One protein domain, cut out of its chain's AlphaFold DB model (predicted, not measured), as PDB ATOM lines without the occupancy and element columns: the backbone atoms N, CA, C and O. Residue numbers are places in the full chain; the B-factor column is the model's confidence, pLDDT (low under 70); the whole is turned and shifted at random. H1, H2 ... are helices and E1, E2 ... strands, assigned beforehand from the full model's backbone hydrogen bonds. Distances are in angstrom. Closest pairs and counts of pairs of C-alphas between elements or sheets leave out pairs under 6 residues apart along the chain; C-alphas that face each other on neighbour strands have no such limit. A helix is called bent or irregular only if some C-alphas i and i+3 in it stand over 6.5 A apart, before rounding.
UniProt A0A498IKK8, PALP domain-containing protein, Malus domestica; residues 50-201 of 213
ATOM      1  N   VAL A  50     161.029 133.058 107.167       91.06
ATOM      2  CA  VAL A  50     161.832 132.831 108.380       91.06
ATOM      3  C   VAL A  50     161.640 133.950 109.396       91.06
ATOM      4  O   VAL A  50     161.380 133.664 110.562       91.06
ATOM      5  N   GLY A  51     161.654 135.216 108.963       90.31
ATOM      6  CA  GLY A  51     161.372 136.349 109.846       90.31
ATOM      7  C   GLY A  51     159.960 136.307 110.446       90.31
ATOM      8  O   GLY A  51     159.712 136.884 111.507       90.31
ATOM      9  N   ALA A  52     159.020 135.608 109.800       91.44
ATOM     10  CA  ALA A  52     157.668 135.393 110.306       91.44
ATOM     11  C   ALA A  52     157.562 134.297 111.387       91.44
ATOM     12  O   ALA A  52     156.568 134.288 112.115       91.44
ATOM     13  N   ILE A  53     158.570 133.432 111.543       94.69
ATOM     14  CA  ILE A  53     158.581 132.360 112.546       94.69
ATOM     15  C   ILE A  53     158.770 132.936 113.949       94.69
ATOM     16  O   ILE A  53     159.649 133.749 114.230       94.69
ATOM     17  N   GLY A  54     157.954 132.455 114.876       93.69
ATOM     18  CA  GLY A  54     157.961 132.874 116.259       93.69
ATOM     19  C   GLY A  54     157.219 134.184 116.502       93.69
ATOM     20  O   GLY A  54     156.409 134.644 115.698       93.69
ATOM     21  N   ASN A  55     157.423 134.743 117.700       94.75
ATOM     22  CA  ASN A  55     156.596 135.835 118.230       94.75
ATOM     23  C   ASN A  55     155.082 135.582 118.039       94.75
ATOM     24  O   ASN A  55     154.306 136.472 117.692       94.75
ATOM     25  N   THR A  56     154.687 134.324 118.214       95.81
ATOM     26  CA  THR A  56     153.312 133.855 118.067       95.81
ATOM     27  C   THR A  56     152.441 134.425 119.190       95.81
ATOM     28  O   THR A  56     152.934 134.620 120.308       95.81
ATOM     29  N   PRO A  57     151.154 134.702 118.945       96.44
ATOM     30  CA  PRO A  57     150.253 135.220 119.967       96.44
ATOM     31  C   PRO A  57     150.139 134.304 121.191       96.44
ATOM     32  O   PRO A  57     150.212 133.078 121.083       96.44
ATOM     33  N   LEU A  58     149.931 134.918 122.354       97.06
ATOM     34  CA  LEU A  58     149.459 134.253 123.563       97.06
ATOM     35  C   LEU A  58     148.010 134.700 123.769       97.06
ATOM     36  O   LEU A  58     147.764 135.891 123.941       97.06
ATOM     37  N   ILE A  59     147.063 133.772 123.656       96.00
ATOM     38  CA  ILE A  59     145.628 134.079 123.620       96.00
ATOM     39  C   ILE A  59     144.941 133.400 124.794       96.00
ATOM     40  O   ILE A  59     145.127 132.207 125.016       96.00
ATOM     41  N   ARG A  60     144.112 134.141 125.527       96.50
ATOM     42  CA  ARG A  60     143.286 133.575 126.592       96.50
ATOM     43  C   ARG A  60     142.217 132.646 126.023       96.50
ATOM     44  O   ARG A  60     141.498 133.010 125.094       96.50
ATOM     45  N   ILE A  61     142.096 131.454 126.599       95.31
ATOM     46  CA  ILE A  61     141.041 130.498 126.271       95.31
ATOM     47  C   ILE A  61     139.898 130.728 127.254       95.31
ATOM     48  O   ILE A  61     139.880 130.138 128.333       95.31
ATOM     49  N   ASN A  62     138.972 131.620 126.889       95.00
ATOM     50  CA  ASN A  62     137.901 132.077 127.783       95.00
ATOM     51  C   ASN A  62     137.106 130.907 128.370       95.00
ATOM     52  O   ASN A  62     137.088 130.748 129.580       95.00
ATOM     53  N   SER A  63     136.582 130.010 127.529       92.81
ATOM     54  CA  SER A  63     135.748 128.889 127.986       92.81
ATOM     55  C   SER A  63     136.422 127.998 129.033       92.81
ATOM     56  O   SER A  63     135.787 127.617 130.008       92.81
ATOM     57  N   LEU A  64     137.710 127.680 128.868       94.06
ATOM     58  CA  LEU A  64     138.446 126.860 129.837       94.06
ATOM     59  C   LEU A  64     138.811 127.648 131.093       94.06
ATOM     60  O   LEU A  64     138.827 127.096 132.191       94.06
ATOM     61  N   SER A  65     139.130 128.928 130.926       95.88
ATOM     62  CA  SER A  65     139.489 129.791 132.045       95.88
ATOM     63  C   SER A  65     138.291 130.015 132.967       95.88
ATOM     64  O   SER A  65     138.390 129.860 134.180       95.88
ATOM     65  N   ASP A  66     137.136 130.303 132.373       94.94
ATOM     66  CA  ASP A  66     135.894 130.562 133.089       94.94
ATOM     67  C   ASP A  66     135.406 129.286 133.801       94.94
ATOM     68  O   ASP A  66     135.033 129.347 134.967       94.94
ATOM     69  N   ALA A  67     135.526 128.117 133.158       93.12
ATOM     70  CA  ALA A  67     135.139 126.824 133.737       93.12
ATOM     71  C   ALA A  67     136.059 126.318 134.865       93.12
ATOM     72  O   ALA A  67     135.691 125.414 135.609       93.12
ATOM     73  N   THR A  68     137.281 126.842 134.983       95.44
ATOM     74  CA  THR A  68     138.259 126.381 135.992       95.44
ATOM     75  C   THR A  68     138.544 127.412 137.079       95.44
ATOM     76  O   THR A  68     139.196 127.093 138.073       95.44
ATOM     77  N   GLY A  69     138.135 128.669 136.881       95.31
ATOM     78  CA  GLY A  69     138.557 129.796 137.714       95.31
ATOM     79  C   GLY A  69     140.056 130.119 137.614       95.31
ATOM     80  O   GLY A  69     140.558 130.942 138.382       95.31
ATOM     81  N   CYS A  70     140.787 129.484 136.694       97.25
ATOM     82  CA  CYS A  70     142.183 129.783 136.379       97.25
ATOM     83  C   CYS A  70     142.275 130.659 135.126       97.25
ATOM     84  O   CYS A  70     141.380 130.675 134.289       97.25
ATOM     85  N   GLU A  71     143.384 131.364 134.939       98.06
ATOM     86  CA  GLU A  71     143.707 131.986 133.656       98.06
ATOM     87  C   GLU A  71     144.433 130.990 132.752       98.06
ATOM     88  O   GLU A  71     145.619 130.727 132.935       98.06
ATOM     89  N   ILE A  72     143.732 130.441 131.759       97.56
ATOM     90  CA  ILE A  72     144.306 129.493 130.803       97.56
ATOM     91  C   ILE A  72     144.624 130.217 129.494       97.56
ATOM     92  O   ILE A  72     143.737 130.704 128.789       97.56
ATOM     93  N   LEU A  73     145.909 130.259 129.140       97.94
ATOM     94  CA  LEU A  73     146.425 130.914 127.941       97.94
ATOM     95  C   LEU A  73     146.986 129.883 126.953       97.94
ATOM     96  O   LEU A  73     147.789 129.025 127.311       97.94
ATOM     97  N   GLY A  74     146.607 129.995 125.685       97.19
ATOM     98  CA  GLY A  74     147.139 129.216 124.575       97.19
ATOM     99  C   GLY A  74     148.253 129.960 123.843       97.19
ATOM    100  O   GLY A  74     148.031 131.038 123.287       97.19
ATOM    101  N   LYS A  75     149.457 129.384 123.794       97.69
ATOM    102  CA  LYS A  75     150.546 129.862 122.932       97.69
ATOM    103  C   LYS A  75     150.339 129.326 121.514       97.69
ATOM    104  O   LYS A  75     150.526 128.134 121.272       97.69
ATOM    105  N   CYS A  76     149.938 130.196 120.587       94.88
ATOM    106  CA  CYS A  76     149.428 129.836 119.257       94.88
ATOM    107  C   CYS A  76     150.531 129.509 118.235       94.88
ATOM    108  O   CYS A  76     150.698 130.206 117.236       94.88
ATOM    109  N   GLU A  77     151.290 128.441 118.468       95.50
ATOM    110  CA  GLU A  77     152.374 127.989 117.578       95.50
ATOM    111  C   GLU A  77     151.899 127.483 116.211       95.50
ATOM    112  O   GLU A  77     152.658 127.490 115.244       95.50
ATOM    113  N   PHE A  78     150.629 127.111 116.094       91.19
ATOM    114  CA  PHE A  78     150.011 126.814 114.805       91.19
ATOM    115  C   PHE A  78     149.966 128.014 113.839       91.19
ATOM    116  O   PHE A  78     149.662 127.816 112.669       91.19
ATOM    117  N   LEU A  79     150.248 129.237 114.309       92.44
ATOM    118  CA  LEU A  79     150.296 130.455 113.488       92.44
ATOM    119  C   LEU A  79     151.682 130.758 112.902       92.44
ATOM    120  O   LEU A  79     151.842 131.786 112.245       92.44
ATOM    121  N   ASN A  80     152.687 129.906 113.125       93.56
ATOM    122  CA  ASN A  80     153.915 130.007 112.336       93.56
ATOM    123  C   ASN A  80     153.624 129.676 110.847       93.56
ATOM    124  O   ASN A  80     152.637 128.994 110.566       93.56
ATOM    125  N   PRO A  81     154.447 130.127 109.883       91.19
ATOM    126  CA  PRO A  81     154.193 129.968 108.442       91.19
ATOM    127  C   PRO A  81     153.992 128.530 107.934       91.19
ATOM    128  O   PRO A  81     153.126 128.294 107.098       91.19
ATOM    129  N   GLY A  82     154.750 127.562 108.446       88.88
ATOM    130  CA  GLY A  82     154.581 126.120 108.213       88.88
ATOM    131  C   GLY A  82     153.464 125.493 109.062       88.88
ATOM    132  O   GLY A  82     153.240 124.278 109.049       88.88
ATOM    133  N   GLY A  83     152.735 126.313 109.819       89.44
ATOM    134  CA  GLY A  83     151.527 125.951 110.551       89.44
ATOM    135  C   GLY A  83     151.786 125.168 111.831       89.44
ATOM    136  O   GLY A  83     150.883 124.472 112.310       89.44
ATOM    137  N   SER A  84     153.014 125.166 112.361       91.88
ATOM    138  CA  SER A  84     153.320 124.443 113.598       91.88
ATOM    139  C   SER A  84     154.519 124.984 114.376       91.88
ATOM    140  O   SER A  84     155.363 125.710 113.858       91.88
ATOM    141  N   VAL A  85     154.661 124.521 115.619       93.62
ATOM    142  CA  VAL A  85     155.835 124.764 116.474       93.62
ATOM    143  C   VAL A  85     157.151 124.264 115.861       93.62
ATOM    144  O   VAL A  85     158.228 124.726 116.240       93.62
ATOM    145  N   LYS A  86     157.096 123.308 114.921       93.81
ATOM    146  CA  LYS A  86     158.293 122.705 114.320       93.81
ATOM    147  C   LYS A  86     159.032 123.653 113.385       93.81
ATOM    148  O   LYS A  86     160.206 123.415 113.134       93.81
ATOM    149  N   ASP A  87     158.420 124.762 112.984       94.75
ATOM    150  CA  ASP A  87     159.084 125.812 112.209       94.75
ATOM    151  C   ASP A  87     160.294 126.379 112.955       94.75
ATOM    152  O   ASP A  87     161.361 126.560 112.375       94.75
ATOM    153  N   ARG A  88     160.162 126.566 114.275       95.94
ATOM    154  CA  ARG A  88     161.261 127.028 115.136       95.94
ATOM    155  C   ARG A  88     162.437 126.059 115.127       95.94
ATOM    156  O   ARG A  88     163.586 126.474 115.084       95.94
ATOM    157  N   VAL A  89     162.127 124.766 115.183       95.81
ATOM    158  CA  VAL A  89     163.128 123.695 115.201       95.81
ATOM    159  C   VAL A  89     163.772 123.552 113.825       95.81
ATOM    160  O   VAL A  89     164.980 123.389 113.741       95.81
ATOM    161  N   ALA A  90     162.992 123.659 112.749       95.12
ATOM    162  CA  ALA A  90     163.489 123.590 111.380       95.12
ATOM    163  C   ALA A  90     164.521 124.688 111.089       95.12
ATOM    164  O   ALA A  90     165.568 124.387 110.526       95.12
ATOM    165  N   VAL A  91     164.256 125.924 111.532       95.31
ATOM    166  CA  VAL A  91     165.224 127.028 111.454       95.31
ATOM    167  C   VAL A  91     166.534 126.647 112.136       95.31
ATOM    168  O   VAL A  91     167.577 126.706 111.497       95.31
ATOM    169  N   LYS A  92     166.479 126.170 113.386       96.25
ATOM    170  CA  LYS A  92     167.688 125.801 114.135       96.25
ATOM    171  C   LYS A  92     168.453 124.631 113.534       96.25
ATOM    172  O   LYS A  92     169.666 124.711 113.434       96.25
ATOM    173  N   ILE A  93     167.758 123.608 113.038       95.62
ATOM    174  CA  ILE A  93     168.396 122.489 112.330       95.62
ATOM    175  C   ILE A  93     169.185 122.987 111.111       95.62
ATOM    176  O   ILE A  93     170.304 122.536 110.888       95.62
ATOM    177  N   ILE A  94     168.604 123.883 110.306       94.56
ATOM    178  CA  ILE A  94     169.255 124.379 109.087       94.56
ATOM    179  C   ILE A  94     170.419 125.313 109.432       94.56
ATOM    180  O   ILE A  94     171.497 125.145 108.871       94.56
ATOM    181  N   GLU A  95     170.219 126.255 110.359       94.50
ATOM    182  CA  GLU A  95     171.265 127.174 110.827       94.50
ATOM    183  C   GLU A  95     172.473 126.397 111.369       94.50
ATOM    184  O   GLU A  95     173.580 126.567 110.866       94.50
ATOM    185  N   GLU A  96     172.256 125.467 112.304       96.62
ATOM    186  CA  GLU A  96     173.333 124.668 112.902       96.62
ATOM    187  C   GLU A  96     174.046 123.787 111.865       96.62
ATOM    188  O   GLU A  96     175.269 123.624 111.909       96.62
ATOM    189  N   ALA A  97     173.312 123.222 110.901       96.06
ATOM    190  CA  ALA A  97     173.912 122.415 109.843       96.06
ATOM    191  C   ALA A  97     174.783 123.257 108.894       96.06
ATOM    192  O   ALA A  97     175.851 122.799 108.490       96.06
ATOM    193  N   LEU A  98     174.367 124.482 108.560       94.25
ATOM    194  CA  LEU A  98     175.167 125.408 107.750       94.25
ATOM    195  C   LEU A  98     176.404 125.893 108.519       94.25
ATOM    196  O   LEU A  98     177.506 125.882 107.975       94.25
ATOM    197  N   GLU A  99     176.237 126.275 109.786       95.62
ATOM    198  CA  GLU A  99     177.317 126.775 110.648       95.62
ATOM    199  C   GLU A  99     178.394 125.716 110.908       95.62
ATOM    200  O   GLU A  99     179.588 126.012 110.867       95.62
ATOM    201  N   SER A 100     177.986 124.466 111.135       96.56
ATOM    202  CA  SER A 100     178.909 123.341 111.336       96.56
ATOM    203  C   SER A 100     179.539 122.815 110.041       96.56
ATOM    204  O   SER A 100     180.438 121.976 110.098       96.56
ATOM    205  N   GLY A 101     179.067 123.265 108.874       94.75
ATOM    206  CA  GLY A 101     179.461 122.728 107.570       94.75
ATOM    207  C   GLY A 101     178.854 121.357 107.237       94.75
ATOM    208  O   GLY A 101     179.174 120.790 106.194       94.75
ATOM    209  N   GLY A 102     177.958 120.824 108.078       92.81
ATOM    210  CA  GLY A 102     177.182 119.610 107.791       92.81
ATOM    211  C   GLY A 102     176.186 119.776 106.633       92.81
ATOM    212  O   GLY A 102     175.726 118.786 106.064       92.81
ATOM    213  N   LEU A 103     175.881 121.019 106.257       94.44
ATOM    214  CA  LEU A 103     175.120 121.394 105.073       94.44
ATOM    215  C   LEU A 103     175.885 122.475 104.302       94.44
ATOM    216  O   LEU A 103     176.239 123.513 104.849       94.44
ATOM    217  N   ALA A 104     176.122 122.242 103.013       91.75
ATOM    218  CA  ALA A 104     176.688 123.259 102.134       91.75
ATOM    219  C   ALA A 104     175.592 124.228 101.640       91.75
ATOM    220  O   ALA A 104     174.441 123.806 101.482       91.75
ATOM    221  N   PRO A 105     175.920 125.493 101.316       87.94
ATOM    222  CA  PRO A 105     175.004 126.389 100.611       87.94
ATOM    223  C   PRO A 105     174.475 125.744  99.322       87.94
ATOM    224  O   PRO A 105     175.245 125.207  98.529       87.94
ATOM    225  N   GLY A 106     173.155 125.766  99.115       89.94
ATOM    226  CA  GLY A 106     172.522 125.048  97.997       89.94
ATOM    227  C   GLY A 106     172.325 123.544  98.226       89.94
ATOM    228  O   GLY A 106     171.835 122.845  97.336       89.94
ATOM    229  N   GLY A 107     172.699 123.039  99.405       91.94
ATOM    230  CA  GLY A 107     172.603 121.637  99.784       91.94
ATOM    231  C   GLY A 107     171.169 121.115  99.872       91.94
ATOM    232  O   GLY A 107     170.184 121.860  99.826       91.94
ATOM    233  N   VAL A 108     171.055 119.792  99.992       94.75
ATOM    234  CA  VAL A 108     169.772 119.081 100.024       94.75
ATOM    235  C   VAL A 108     169.552 118.476 101.403       94.75
ATOM    236  O   VAL A 108     170.329 117.636 101.846       94.75
ATOM    237  N   LEU A 109     168.458 118.857 102.057       92.88
ATOM    238  CA  LEU A 109     167.972 118.201 103.265       92.88
ATOM    239  C   LEU A 109     167.052 117.048 102.885       92.88
ATOM    240  O   LEU A 109     166.118 117.236 102.106       92.88
ATOM    241  N   THR A 110     167.255 115.878 103.480       92.19
ATOM    242  CA  THR A 110     166.358 114.730 103.336       92.19
ATOM    243  C   THR A 110     165.647 114.452 104.656       92.19
ATOM    244  O   THR A 110     166.266 114.372 105.717       92.19
ATOM    245  N   LYS A 111     164.319 114.314 104.624       89.19
ATOM    246  CA  LYS A 111     163.530 113.979 105.816       89.19
ATOM    247  C   LYS A 111     162.494 112.912 105.496       89.19
ATOM    248  O   LYS A 111     161.556 113.157 104.749       89.19
ATOM    249  N   GLY A 112     162.622 111.752 106.138       85.69
ATOM    250  CA  GLY A 112     161.544 110.767 106.216       85.69
ATOM    251  C   GLY A 112     160.514 111.188 107.263       85.69
ATOM    252  O   GLY A 112     160.812 111.134 108.461       85.69
ATOM    253  N   SER A 113     159.350 111.688 106.836       80.75
ATOM    254  CA  SER A 113     158.205 112.005 107.705       80.75
ATOM    255  C   SER A 113     156.999 112.479 106.887       80.75
ATOM    256  O   SER A 113     157.156 113.280 105.976       80.75
ATOM    257  N   ALA A 114     155.792 112.094 107.306       71.44
ATOM    258  CA  ALA A 114     154.532 112.701 106.857       71.44
ATOM    259  C   ALA A 114     154.050 113.853 107.774       71.44
ATOM    260  O   ALA A 114     152.937 114.351 107.634       71.44
ATOM    261  N   GLY A 115     154.840 114.216 108.793       78.44
ATOM    262  CA  GLY A 115     154.420 115.089 109.889       78.44
ATOM    263  C   GLY A 115     154.850 116.549 109.750       78.44
ATOM    264  O   GLY A 115     155.508 116.959 108.792       78.44
ATOM    265  N   SER A 116     154.534 117.339 110.779       86.19
ATOM    266  CA  SER A 116     154.802 118.783 110.815       86.19
ATOM    267  C   SER A 116     156.271 119.149 110.603       86.19
ATOM    268  O   SER A 116     156.542 120.138 109.941       86.19
ATOM    269  N   THR A 117     157.226 118.333 111.057       89.38
ATOM    270  CA  THR A 117     158.656 118.588 110.823       89.38
ATOM    271  C   THR A 117     159.032 118.588 109.339       89.38
ATOM    272  O   THR A 117     159.837 119.419 108.932       89.38
ATOM    273  N   ALA A 118     158.469 117.687 108.525       88.56
ATOM    274  CA  ALA A 118     158.744 117.670 107.086       88.56
ATOM    275  C   ALA A 118     158.196 118.924 106.401       88.56
ATOM    276  O   ALA A 118     158.905 119.553 105.623       88.56
ATOM    277  N   ILE A 119     156.971 119.325 106.754       89.25
ATOM    278  CA  ILE A 119     156.344 120.550 106.242       89.25
ATOM    279  C   ILE A 119     157.161 121.779 106.652       89.25
ATOM    280  O   ILE A 119     157.464 122.620 105.809       89.25
ATOM    281  N   SER A 120     157.566 121.868 107.919       91.50
ATOM    282  CA  SER A 120     158.390 122.964 108.432       91.50
ATOM    283  C   SER A 120     159.733 123.057 107.706       91.50
ATOM    284  O   SER A 120     160.104 124.136 107.258       91.50
ATOM    285  N   LEU A 121     160.445 121.939 107.521       92.69
ATOM    286  CA  LEU A 121     161.707 121.923 106.772       92.69
ATOM    287  C   LEU A 121     161.502 122.303 105.302       92.69
ATOM    288  O   LEU A 121     162.263 123.110 104.780       92.69
ATOM    289  N   ALA A 122     160.455 121.792 104.651       91.75
ATOM    290  CA  ALA A 122     160.130 122.140 103.269       91.75
ATOM    291  C   ALA A 122     159.741 123.621 103.104       91.75
ATOM    292  O   ALA A 122     160.049 124.226 102.083       91.75
ATOM    293  N   THR A 123     159.108 124.213 104.121       91.31
ATOM    294  CA  THR A 123     158.730 125.636 104.143       91.31
ATOM    295  C   THR A 123     159.945 126.539 104.364       91.31
ATOM    296  O   THR A 123     160.044 127.607 103.764       91.31
ATOM    297  N   VAL A 124     160.870 126.123 105.231       93.12
ATOM    298  CA  VAL A 124     161.995 126.950 105.691       93.12
ATOM    299  C   VAL A 124     163.231 126.816 104.800       93.12
ATOM    300  O   VAL A 124     163.884 127.819 104.526       93.12
ATOM    301  N   ALA A 125     163.554 125.614 104.316       93.56
ATOM    302  CA  ALA A 125     164.777 125.353 103.551       93.56
ATOM    303  C   ALA A 125     164.983 126.281 102.334       93.56
ATOM    304  O   ALA A 125     166.105 126.775 102.180       93.56
ATOM    305  N   PRO A 126     163.954 126.613 101.522       91.50
ATOM    306  CA  PRO A 126     164.127 127.521 100.387       91.50
ATOM    307  C   PRO A 126     164.601 128.924 100.782       91.50
ATOM    308  O   PRO A 126     165.322 129.559 100.017       91.50
ATOM    309  N   ALA A 127     164.251 129.402 101.982       91.81
ATOM    310  CA  ALA A 127     164.696 130.707 102.476       91.81
ATOM    311  C   ALA A 127     166.205 130.745 102.782       91.81
ATOM    312  O   ALA A 127     166.805 131.814 102.755       91.81
ATOM    313  N   TYR A 128     166.821 129.582 103.008       91.50
ATOM    314  CA  TYR A 128     168.270 129.407 103.158       91.50
ATOM    315  C   TYR A 128     168.953 128.984 101.846       91.50
ATOM    316  O   TYR A 128     170.099 128.537 101.852       91.50
ATOM    317  N   GLY A 129     168.243 129.044 100.714       91.44
ATOM    318  CA  GLY A 129     168.740 128.568  99.421       91.44
ATOM    319  C   GLY A 129     168.927 127.048  99.344       91.44
ATOM    320  O   GLY A 129     169.562 126.561  98.414       91.44
ATOM    321  N   CYS A 130     168.393 126.293 100.305       93.00
ATOM    322  CA  CYS A 130     168.531 124.842 100.376       93.00
ATOM    323  C   CYS A 130     167.318 124.138  99.754       93.00
ATOM    324  O   CYS A 130     166.196 124.649  99.764       93.00
ATOM    325  N   LYS A 131     167.527 122.922  99.246       93.56
ATOM    326  CA  LYS A 131     166.439 122.051  98.772       93.56
ATOM    327  C   LYS A 131     165.988 121.125  99.897       93.56
ATOM    328  O   LYS A 131     166.794 120.722 100.729       93.56
ATOM    329  N   CYS A 132     164.716 120.735  99.894       93.00
ATOM    330  CA  CYS A 132     164.186 119.755 100.839       93.00
ATOM    331  C   CYS A 132     163.514 118.605 100.087       93.00
ATOM    332  O   CYS A 132     162.584 118.819  99.314       93.00
ATOM    333  N   HIS A 133     164.003 117.390 100.310       93.38
ATOM    334  CA  HIS A 133     163.432 116.147  99.812       93.38
ATOM    335  C   HIS A 133     162.731 115.445 100.970       93.38
ATOM    336  O   HIS A 133     163.363 114.994 101.930       93.38
ATOM    337  N   VAL A 134     161.409 115.353 100.881       88.81
ATOM    338  CA  VAL A 134     160.599 114.661 101.879       88.81
ATOM    339  C   VAL A 134     160.259 113.275 101.353       88.81
ATOM    340  O   VAL A 134     159.713 113.141 100.261       88.81
ATOM    341  N   VAL A 135     160.581 112.253 102.142       87.88
ATOM    342  CA  VAL A 135     160.175 110.872 101.874       87.88
ATOM    343  C   VAL A 135     158.969 110.568 102.756       87.88
ATOM    344  O   VAL A 135     159.030 110.706 103.982       87.88
ATOM    345  N   ILE A 136     157.867 110.189 102.117       82.81
ATOM    346  CA  ILE A 136     156.572 109.925 102.745       82.81
ATOM    347  C   ILE A 136     156.165 108.495 102.362       82.81
ATOM    348  O   ILE A 136     156.374 108.127 101.208       82.81
ATOM    349  N   PRO A 137     155.637 107.677 103.291       78.38
ATOM    350  CA  PRO A 137     155.069 106.379 102.932       78.38
ATOM    351  C   PRO A 137     153.770 106.547 102.125       78.38
ATOM    352  O   PRO A 137     153.044 107.525 102.312       78.38
ATOM    353  N   ASP A 138     153.469 105.585 101.251       77.00
ATOM    354  CA  ASP A 138     152.332 105.650 100.315       77.00
ATOM    355  C   ASP A 138     150.956 105.703 101.010       77.00
ATOM    356  O   ASP A 138     149.969 106.137 100.420       77.00
ATOM    357  N   ASP A 139     150.880 105.281 102.273       72.56
ATOM    358  CA  ASP A 139     149.662 105.263 103.088       72.56
ATOM    359  C   ASP A 139     149.407 106.576 103.854       72.56
ATOM    360  O   ASP A 139     148.397 106.720 104.553       72.56
ATOM    361  N   ALA A 140     150.299 107.564 103.727       62.91
ATOM    362  CA  ALA A 140     150.108 108.863 104.345       62.91
ATOM    363  C   ALA A 140     149.036 109.670 103.600       62.91
ATOM    364  O   ALA A 140     149.170 110.008 102.424       62.91
ATOM    365  N   ALA A 141     147.973 110.039 104.315       59.34
ATOM    366  CA  ALA A 141     146.903 110.861 103.766       59.34
ATOM    367  C   ALA A 141     147.432 112.235 103.300       59.34
ATOM    368  O   ALA A 141     147.992 112.996 104.090       59.34
ATOM    369  N   ILE A 142     147.217 112.565 102.021       54.03
ATOM    370  CA  ILE A 142     147.454 113.904 101.466       54.03
ATOM    371  C   ILE A 142     146.213 114.751 101.756       54.03
ATOM    372  O   ILE A 142     145.139 114.509 101.203       54.03
ATOM    373  N   GLU A 143     146.337 115.730 102.646       54.88
ATOM    374  CA  GLU A 143     145.183 116.463 103.171       54.88
ATOM    375  C   GLU A 143     145.040 117.880 102.585       54.88
ATOM    376  O   GLU A 143     146.025 118.554 102.286       54.88
ATOM    377  N   LYS A 144     143.787 118.323 102.384       41.94
ATOM    378  CA  LYS A 144     143.409 119.618 101.780       41.94
ATOM    379  C   LYS A 144     143.006 120.640 102.853       41.94
ATOM    380  O   LYS A 144     142.408 120.272 103.852       41.94
ATOM    381  N   ASN A 145     143.288 121.923 102.616       34.50
ATOM    382  CA  ASN A 145     143.055 123.048 103.537       34.50
ATOM    383  C   ASN A 145     141.583 123.480 103.668       34.50
ATOM    384  O   ASN A 145     140.904 123.564 102.650       34.50
ATOM    385  N   ASN A 146     141.159 123.869 104.886       27.95
ATOM    386  CA  ASN A 146     140.363 125.082 105.181       27.95
ATOM    387  C   ASN A 146     140.138 125.300 106.703       27.95
ATOM    388  O   ASN A 146     139.777 124.369 107.417       27.95
ATOM    389  N   GLY A 147     140.268 126.553 107.170       33.22
ATOM    390  CA  GLY A 147     139.708 127.065 108.439       33.22
ATOM    391  C   GLY A 147     140.512 126.842 109.734       33.22
ATOM    392  O   GLY A 147     141.279 125.891 109.863       33.22
ATOM    393  N   LEU A 148     140.327 127.737 110.720       44.59
ATOM    394  CA  LEU A 148     141.001 127.701 112.025       44.59
ATOM    395  C   LEU A 148     140.530 126.487 112.841       44.59
ATOM    396  O   LEU A 148     139.517 126.523 113.534       44.59
ATOM    397  N   PHE A 149     141.293 125.407 112.761       61.41
ATOM    398  CA  PHE A 149     141.100 124.202 113.545       61.41
ATOM    399  C   PHE A 149     142.417 123.859 114.265       61.41
ATOM    400  O   PHE A 149     143.480 123.913 113.651       61.41
ATOM    401  N   LEU A 150     142.375 123.466 115.542       70.06
ATOM    402  CA  LEU A 150     143.543 122.986 116.304       70.06
ATOM    403  C   LEU A 150     143.769 121.479 116.114       70.06
ATOM    404  O   LEU A 150     142.806 120.712 116.062       70.06
ATOM    405  N   GLY A 151     145.032 121.057 116.016       77.75
ATOM    406  CA  GLY A 151     145.434 119.654 115.896       77.75
ATOM    407  C   GLY A 151     145.207 118.846 117.179       77.75
ATOM    408  O   GLY A 151     144.959 119.399 118.254       77.75
ATOM    409  N   SER A 152     145.305 117.517 117.078       81.44
ATOM    410  CA  SER A 152     145.049 116.587 118.192       81.44
ATOM    411  C   SER A 152     145.988 116.808 119.380       81.44
ATOM    412  O   SER A 152     145.554 116.748 120.529       81.44
ATOM    413  N   SER A 153     147.257 117.132 119.115       87.50
ATOM    414  CA  SER A 153     148.243 117.428 120.160       87.50
ATOM    415  C   SER A 153     147.846 118.654 120.992       87.50
ATOM    416  O   SER A 153     147.855 118.611 122.220       87.50
ATOM    417  N   SER A 154     147.391 119.716 120.323       89.25
ATOM    418  CA  SER A 154     146.885 120.932 120.964       89.25
ATOM    419  C   SER A 154     145.631 120.648 121.797       89.25
ATOM    420  O   SER A 154     145.494 121.177 122.896       89.25
ATOM    421  N   ALA A 155     144.736 119.778 121.312       87.50
ATOM    422  CA  ALA A 155     143.551 119.372 122.065       87.50
ATOM    423  C   ALA A 155     143.925 118.642 123.369       87.50
ATOM    424  O   ALA A 155     143.416 118.993 124.432       87.50
ATOM    425  N   MET A 156     144.865 117.693 123.315       89.62
ATOM    426  CA  MET A 156     145.356 116.993 124.511       89.62
ATOM    427  C   MET A 156     146.060 117.934 125.493       89.62
ATOM    428  O   MET A 156     145.879 117.809 126.703       89.62
ATOM    429  N   ASN A 157     146.804 118.916 124.986       94.12
ATOM    430  CA  ASN A 157     147.429 119.948 125.808       94.12
ATOM    431  C   ASN A 157     146.393 120.813 126.549       94.12
ATOM    432  O   ASN A 157     146.626 121.194 127.696       94.12
ATOM    433  N   CYS A 158     145.236 121.093 125.940       92.06
ATOM    434  CA  CYS A 158     144.128 121.766 126.624       92.06
ATOM    435  C   CYS A 158     143.523 120.894 127.733       92.06
ATOM    436  O   CYS A 158     143.284 121.395 128.828       92.06
ATOM    437  N   VAL A 159     143.333 119.588 127.496       92.69
ATOM    438  CA  VAL A 159     142.873 118.649 128.540       92.69
ATOM    439  C   VAL A 159     143.860 118.621 129.711       92.69
ATOM    440  O   VAL A 159     143.454 118.703 130.868       92.69
ATOM    441  N   GLY A 160     145.161 118.549 129.419       95.38
ATOM    442  CA  GLY A 160     146.214 118.608 130.431       95.38
ATOM    443  C   GLY A 160     146.190 119.912 131.231       95.38
ATOM    444  O   GLY A 160     146.291 119.873 132.454       95.38
ATOM    445  N   ALA A 161     145.978 121.051 130.566       96.00
ATOM    446  CA  ALA A 161     145.860 122.349 131.227       96.00
ATOM    447  C   ALA A 161     144.663 122.411 132.185       96.00
ATOM    448  O   ALA A 161     144.802 122.908 133.297       96.00
ATOM    449  N   VAL A 162     143.510 121.859 131.793       95.56
ATOM    450  CA  VAL A 162     142.315 121.813 132.652       95.56
ATOM    451  C   VAL A 162     142.531 120.906 133.862       95.56
ATOM    452  O   VAL A 162     142.213 121.296 134.981       95.56
ATOM    453  N   ARG A 163     143.149 119.734 133.680       95.38
ATOM    454  CA  ARG A 163     143.487 118.836 134.801       95.38
ATOM    455  C   ARG A 163     144.502 119.453 135.763       95.38
ATOM    456  O   ARG A 163     144.401 119.268 136.976       95.38
ATOM    457  N   ALA A 164     145.460 120.211 135.230       95.94
ATOM    458  CA  ALA A 164     146.382 120.991 136.044       95.94
ATOM    459  C   ALA A 164     145.636 122.090 136.818       95.94
ATOM    460  O   ALA A 164     145.859 122.237 138.015       95.94
ATOM    461  N   ALA A 165     144.699 122.795 136.175       96.50
ATOM    462  CA  ALA A 165     143.863 123.811 136.813       96.50
ATOM    463  C   ALA A 165     143.034 123.240 137.971       96.50
ATOM    464  O   ALA A 165     143.035 123.801 139.061       96.50
ATOM    465  N   GLN A 166     142.399 122.082 137.768       94.31
ATOM    466  CA  GLN A 166     141.651 121.378 138.814       94.31
ATOM    467  C   GLN A 166     142.541 120.998 140.006       94.31
ATOM    468  O   GLN A 166     142.116 121.118 141.150       94.31
ATOM    469  N   SER A 167     143.779 120.568 139.746       95.62
ATOM    470  CA  SER A 167     144.732 120.203 140.804       95.62
ATOM    471  C   SER A 167     145.265 121.410 141.583       95.62
ATOM    472  O   SER A 167     145.526 121.301 142.776       95.62
ATOM    473  N   LEU A 168     145.458 122.547 140.911       96.50
ATOM    474  CA  LEU A 168     146.011 123.767 141.509       96.50
ATOM    475  C   LEU A 168     144.954 124.611 142.234       96.50
ATOM    476  O   LEU A 168     145.287 125.345 143.163       96.50
ATOM    477  N   GLY A 169     143.692 124.517 141.813       93.94
ATOM    478  CA  GLY A 169     142.622 125.397 142.271       93.94
ATOM    479  C   GLY A 169     142.642 126.778 141.591       93.94
ATOM    480  O   GLY A 169     143.599 127.126 140.889       93.94
ATOM    481  N   PRO A 170     141.579 127.580 141.780       95.62
ATOM    482  CA  PRO A 170     141.366 128.839 141.065       95.62
ATOM    483  C   PRO A 170     142.434 129.900 141.373       95.62
ATOM    484  O   PRO A 170     143.131 129.841 142.383       95.62
ATOM    485  N   GLY A 171     142.542 130.906 140.502       95.25
ATOM    486  CA  GLY A 171     143.464 132.039 140.659       95.25
ATOM    487  C   GLY A 171     144.869 131.828 140.083       95.25
ATOM    488  O   GLY A 171     145.661 132.768 140.057       95.25
ATOM    489  N   HIS A 172     145.182 130.636 139.571       97.50
ATOM    490  CA  HIS A 172     146.461 130.356 138.914       97.50
ATOM    491  C   HIS A 172     146.440 130.723 137.427       97.50
ATOM    492  O   HIS A 172     145.402 130.673 136.768       97.50
ATOM    493  N   THR A 173     147.609 131.056 136.877       98.19
ATOM    494  CA  THR A 173     147.812 131.230 135.433       98.19
ATOM    495  C   THR A 173     148.494 129.998 134.852       98.19
ATOM    496  O   THR A 173     149.565 129.602 135.307       98.19
ATOM    497  N   ILE A 174     147.893 129.405 133.825       98.06
ATOM    498  CA  ILE A 174     148.377 128.202 133.152       98.06
ATOM    499  C   ILE A 174     148.561 128.521 131.676       98.06
ATOM    500  O   ILE A 174     147.632 128.936 130.986       98.06
ATOM    501  N   VAL A 175     149.768 128.285 131.171       97.88
ATOM    502  CA  VAL A 175     150.074 128.426 129.748       97.88
ATOM    503  C   VAL A 175     150.174 127.044 129.124       97.88
ATOM    504  O   VAL A 175     150.935 126.198 129.585       97.88
ATOM    505  N   THR A 176     149.433 126.831 128.041       96.81
ATOM    506  CA  THR A 176     149.472 125.605 127.247       96.81
ATOM    507  C   THR A 176     149.880 125.904 125.809       96.81
ATOM    508  O   THR A 176     149.599 126.978 125.273       96.81
ATOM    509  N   ILE A 177     150.584 124.972 125.167       95.94
ATOM    510  CA  ILE A 177     151.093 125.167 123.805       95.94
ATOM    511  C   ILE A 177     150.082 124.619 122.804       95.94
ATOM    512  O   ILE A 177     149.758 123.430 122.814       95.94
ATOM    513  N   LEU A 178     149.632 125.478 121.892       94.12
ATOM    514  CA  LEU A 178     148.798 125.102 120.757       94.12
ATOM    515  C   LEU A 178     149.718 124.846 119.565       94.12
ATOM    516  O   LEU A 178     150.015 125.738 118.770       94.12
ATOM    517  N   CYS A 179     150.241 123.625 119.517       90.31
ATOM    518  CA  CYS A 179     151.362 123.226 118.679       90.31
ATOM    519  C   CYS A 179     151.125 123.431 117.186       90.31
ATOM    520  O   CYS A 179     152.075 123.698 116.453       90.31
ATOM    521  N   ASP A 180     149.911 123.153 116.713       85.81
ATOM    522  CA  ASP A 180     149.725 122.741 115.330       85.81
ATOM    523  C   ASP A 180     148.238 122.864 114.901       85.81
ATOM    524  O   ASP A 180     147.334 122.620 115.700       85.81
ATOM    525  N   SER A 181     147.969 123.292 113.660       77.06
ATOM    526  CA  SER A 181     146.631 123.354 113.059       77.06
ATOM    527  C   SER A 181     146.124 121.978 112.601       77.06
ATOM    528  O   SER A 181     146.869 121.205 111.998       77.06
ATOM    529  N   ARG A 182     144.820 121.725 112.740       70.00
ATOM    530  CA  ARG A 182     144.094 120.531 112.258       70.00
ATOM    531  C   ARG A 182     143.927 120.459 110.748       70.00
ATOM    532  O   ARG A 182     143.369 119.478 110.276       70.00
ATOM    533  N   MET A 183     144.406 121.453 109.999       66.50
ATOM    534  CA  MET A 183     144.467 121.402 108.529       66.50
ATOM    535  C   MET A 183     145.232 120.160 108.026       66.50
ATOM    536  O   MET A 183     145.122 119.804 106.863       66.50
ATOM    537  N   ARG A 184     145.966 119.485 108.922       63.69
ATOM    538  CA  ARG A 184     146.681 118.222 108.710       63.69
ATOM    539  C   ARG A 184     145.909 116.942 109.047       63.69
ATOM    540  O   ARG A 184     146.504 115.877 108.913       63.69
ATOM    541  N   HIS A 185     144.688 117.033 109.589       67.31
ATOM    542  CA  HIS A 185     143.910 115.858 110.021       67.31
ATOM    543  C   HIS A 185     142.402 115.912 109.686       67.31
ATOM    544  O   HIS A 185     141.584 115.326 110.406       67.31
ATOM    545  N   LEU A 186     142.003 116.639 108.643       67.25
ATOM    546  CA  LEU A 186     140.599 116.836 108.274       67.25
ATOM    547  C   LEU A 186     139.920 115.533 107.836       67.25
ATOM    548  O   LEU A 186     138.804 115.257 108.269       67.25
ATOM    549  N   SER A 187     140.592 114.691 107.047       67.31
ATOM    550  CA  SER A 187     140.024 113.413 106.577       67.31
ATOM    551  C   SER A 187     139.798 112.401 107.705       67.31
ATOM    552  O   SER A 187     139.041 111.450 107.537       67.31
ATOM    553  N   LYS A 188     140.425 112.624 108.867       72.06
ATOM    554  CA  LYS A 188     140.306 111.774 110.054       72.06
ATOM    555  C   LYS A 188     139.349 112.378 111.072       72.06
ATOM    556  O   LYS A 188     138.247 111.884 111.268       72.06
ATOM    557  N   PHE A 189     139.752 113.475 111.716       70.81
ATOM    558  CA  PHE A 189     139.017 114.026 112.858       70.81
ATOM    559  C   PHE A 189     137.764 114.815 112.470       70.81
ATOM    560  O   PHE A 189     136.970 115.122 113.356       70.81
ATOM    561  N   CYS A 190     137.587 115.159 111.189       68.38
ATOM    562  CA  CYS A 190     136.361 115.786 110.691       68.38
ATOM    563  C   CYS A 190     135.488 114.820 109.868       68.38
ATOM    564  O   CYS A 190     134.378 115.198 109.504       68.38
ATOM    565  N   SER A 191     135.933 113.580 109.610       76.44
ATOM    566  CA  SER A 191     135.105 112.559 108.953       76.44
ATOM    567  C   SER A 191     134.313 111.765 109.989       76.44
ATOM    568  O   SER A 191     134.865 111.008 110.792       76.44
ATOM    569  N   ALA A 192     132.988 111.905 109.951       79.38
ATOM    570  CA  ALA A 192     132.090 111.109 110.782       79.38
ATOM    571  C   ALA A 192     132.154 109.609 110.440       79.38
ATOM    572  O   ALA A 192     131.944 108.781 111.331       79.38
ATOM    573  N   GLU A 193     132.456 109.254 109.183       82.44
ATOM    574  CA  GLU A 193     132.661 107.862 108.771       82.44
ATOM    575  C   GLU A 193     133.926 107.293 109.405       82.44
ATOM    576  O   GLU A 193     133.847 106.268 110.082       82.44
ATOM    577  N   TYR A 194     135.058 107.994 109.275       81.69
ATOM    578  CA  TYR A 194     136.326 107.581 109.875       81.69
ATOM    579  C   TYR A 194     136.180 107.419 111.390       81.69
ATOM    580  O   TYR A 194     136.510 106.375 111.942       81.69
ATOM    581  N   LEU A 195     135.592 108.405 112.077       82.69
ATOM    582  CA  LEU A 195     135.350 108.308 113.519       82.69
ATOM    583  C   LEU A 195     134.429 107.132 113.879       82.69
ATOM    584  O   LEU A 195     134.652 106.480 114.894       82.69
ATOM    585  N   SER A 196     133.418 106.826 113.057       85.12
ATOM    586  CA  SER A 196     132.505 105.706 113.315       85.12
ATOM    587  C   SER A 196     133.169 104.338 113.212       85.12
ATOM    588  O   SER A 196     132.870 103.476 114.033       85.12
ATOM    589  N   GLN A 197     134.110 104.163 112.279       87.88
ATOM    590  CA  GLN A 197     134.863 102.914 112.115       87.88
ATOM    591  C   GLN A 197     135.654 102.546 113.375       87.88
ATOM    592  O   GLN A 197     135.838 101.368 113.663       87.88
ATOM    593  N   TYR A 198     136.074 103.550 114.149       85.19
ATOM    594  CA  TYR A 198     136.831 103.370 115.388       85.19
ATOM    595  C   TYR A 198     135.997 103.594 116.659       85.19
ATOM    596  O   TYR A 198     136.555 103.626 117.752       85.19
ATOM    597  N   GLY A 199     134.677 103.780 116.547       86.44
ATOM    598  CA  GLY A 199     133.814 104.044 117.706       86.44
ATOM    599  C   GLY A 199     134.084 105.385 118.409       86.44
ATOM    600  O   GLY A 199     133.764 105.541 119.580       86.44
ATOM    601  N   LEU A 200     134.660 106.366 117.706       84.50
ATOM    602  CA  LEU A 200     135.088 107.671 118.234       84.50
ATOM    603  C   LEU A 200     134.097 108.805 117.925       84.50
ATOM    604  O   LEU A 200     134.491 109.965 117.782       84.50
ATOM    605  N   ARG A 201     132.805 108.496 117.766       82.12
ATOM    606  CA  ARG A 201     131.800 109.538 117.522       82.12
ATOM    607  C   ARG A 201     131.668 110.438 118.760       82.12
ATOM    608  O   ARG A 201     131.484 109.904 119.854       82.12
TER     609      ARG A 201
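Overview. This is residues 50 to 201 of the 213 residues of the protein "PALP domain-containing protein" of Malus domestica (UniProt A0A498IKK8). What shape is this? Two lobes joined by links: in one, the three-stranded sheet E1, E2, E5 with H1 and H4 packs in two layers, helices on one face of a sheet; in the other, H3 packs on H2 and on the parallel strands E3 and E4. The short helices H5 and H6 make a small corner apart from both lobes. What are the counts and the size? The printed part has 152 residues with six named helices and five named strands, in the order E1 H1 E2 H2 E3 H3 E4 H4 E5 H5 H6; the class is mixed, helices and strands, and the larger sheet, E1 E2 E5, is mixed too. The whole is only just loose, close to compact, with a radius of gyration of the C-alphas of 18.2 A and spans of 53 by 39 by 24 A.

Along the chain. Where is the larger sheet? E1 is residues 58 to 60, beginning at C-alpha 58 (149.459, 134.253, 123.563); E2 is residues 71 to 76, 15.6 A long, and E5 residues 173 to 178, 15.9 A. Which helices belong with it? H1 is residues 62 to 68, 10.0 A, and H4 residues 152 to 168, 24.4 A. Where are the others? H2 is residues 86 to 99, 19.8 A, E3 residues 108 to 112, H3 residues 116 to 128, 18.8 A, and E4 residues 131 to 135. H5 is residues 186 to 189 and H6 residues 192 to 197, ending at C-alpha 197 (134.863, 102.914, 112.115).

Arrangement. How is the larger sheet paired? E1 and E2 are antiparallel, with N 59 and O 74 2.9 A apart; E2 and E5 are parallel, with N 75 and O 176 2.8 A apart, both within hydrogen-bond range. What is on it? H4 is on the sheet at a height of 7.9 A, over E5 and along the strands, at 10 degrees to E5 on the local plane. H1 is on the sheet and touches residues 162 to 166 of H4 alone, at a steep tilt of 39 degrees, the same way; their closest C-alphas, of Thr 68 and Ala 165, are 6.2 A apart. How is the other lobe built? E3, H3 and E4 form a strand-helix-strand unit, two parallel neighbour strands with a helix between them in the chain, its crossover right-handed; N 111 and O 133 are within hydrogen-bond range at 2.9 A. H2 and H3 touch, closest at the C-alphas of Asp 87 and Ser 120, 4.8 A, at a steep tilt of 45 degrees, the same way. How do the helix backbones run, and where do H5 and H6 stand? Every O i to N i+4 pair is within hydrogen-bond range in H1, H2, H4 and H6, against 6 of 9 in H3, which is only just irregular, with C-alphas 123 and 126 6.8 A apart; H5 is too short for such a pair, and its one O i to N i+3 pair is not within range. H5 and H6 touch only at the corner, the C-alphas of Lys 188 and Tyr 194 being closest at 5.8 A, and H4 and H5 are only just apart, closest 8.4 A.

Size, cuts and confidence. How far does it reach? The two C-alphas farthest apart, of Gly 106 and Gly 169, are 53.4 A apart. Is anything missing or long? The printed part has no cut, and the link from E4 to H4, residues 136 to 151, is long. Where is confidence low? The mean pLDDT of the printed part is 87.1, with residues 140 to 149, 183 to 187 and 190 under 70.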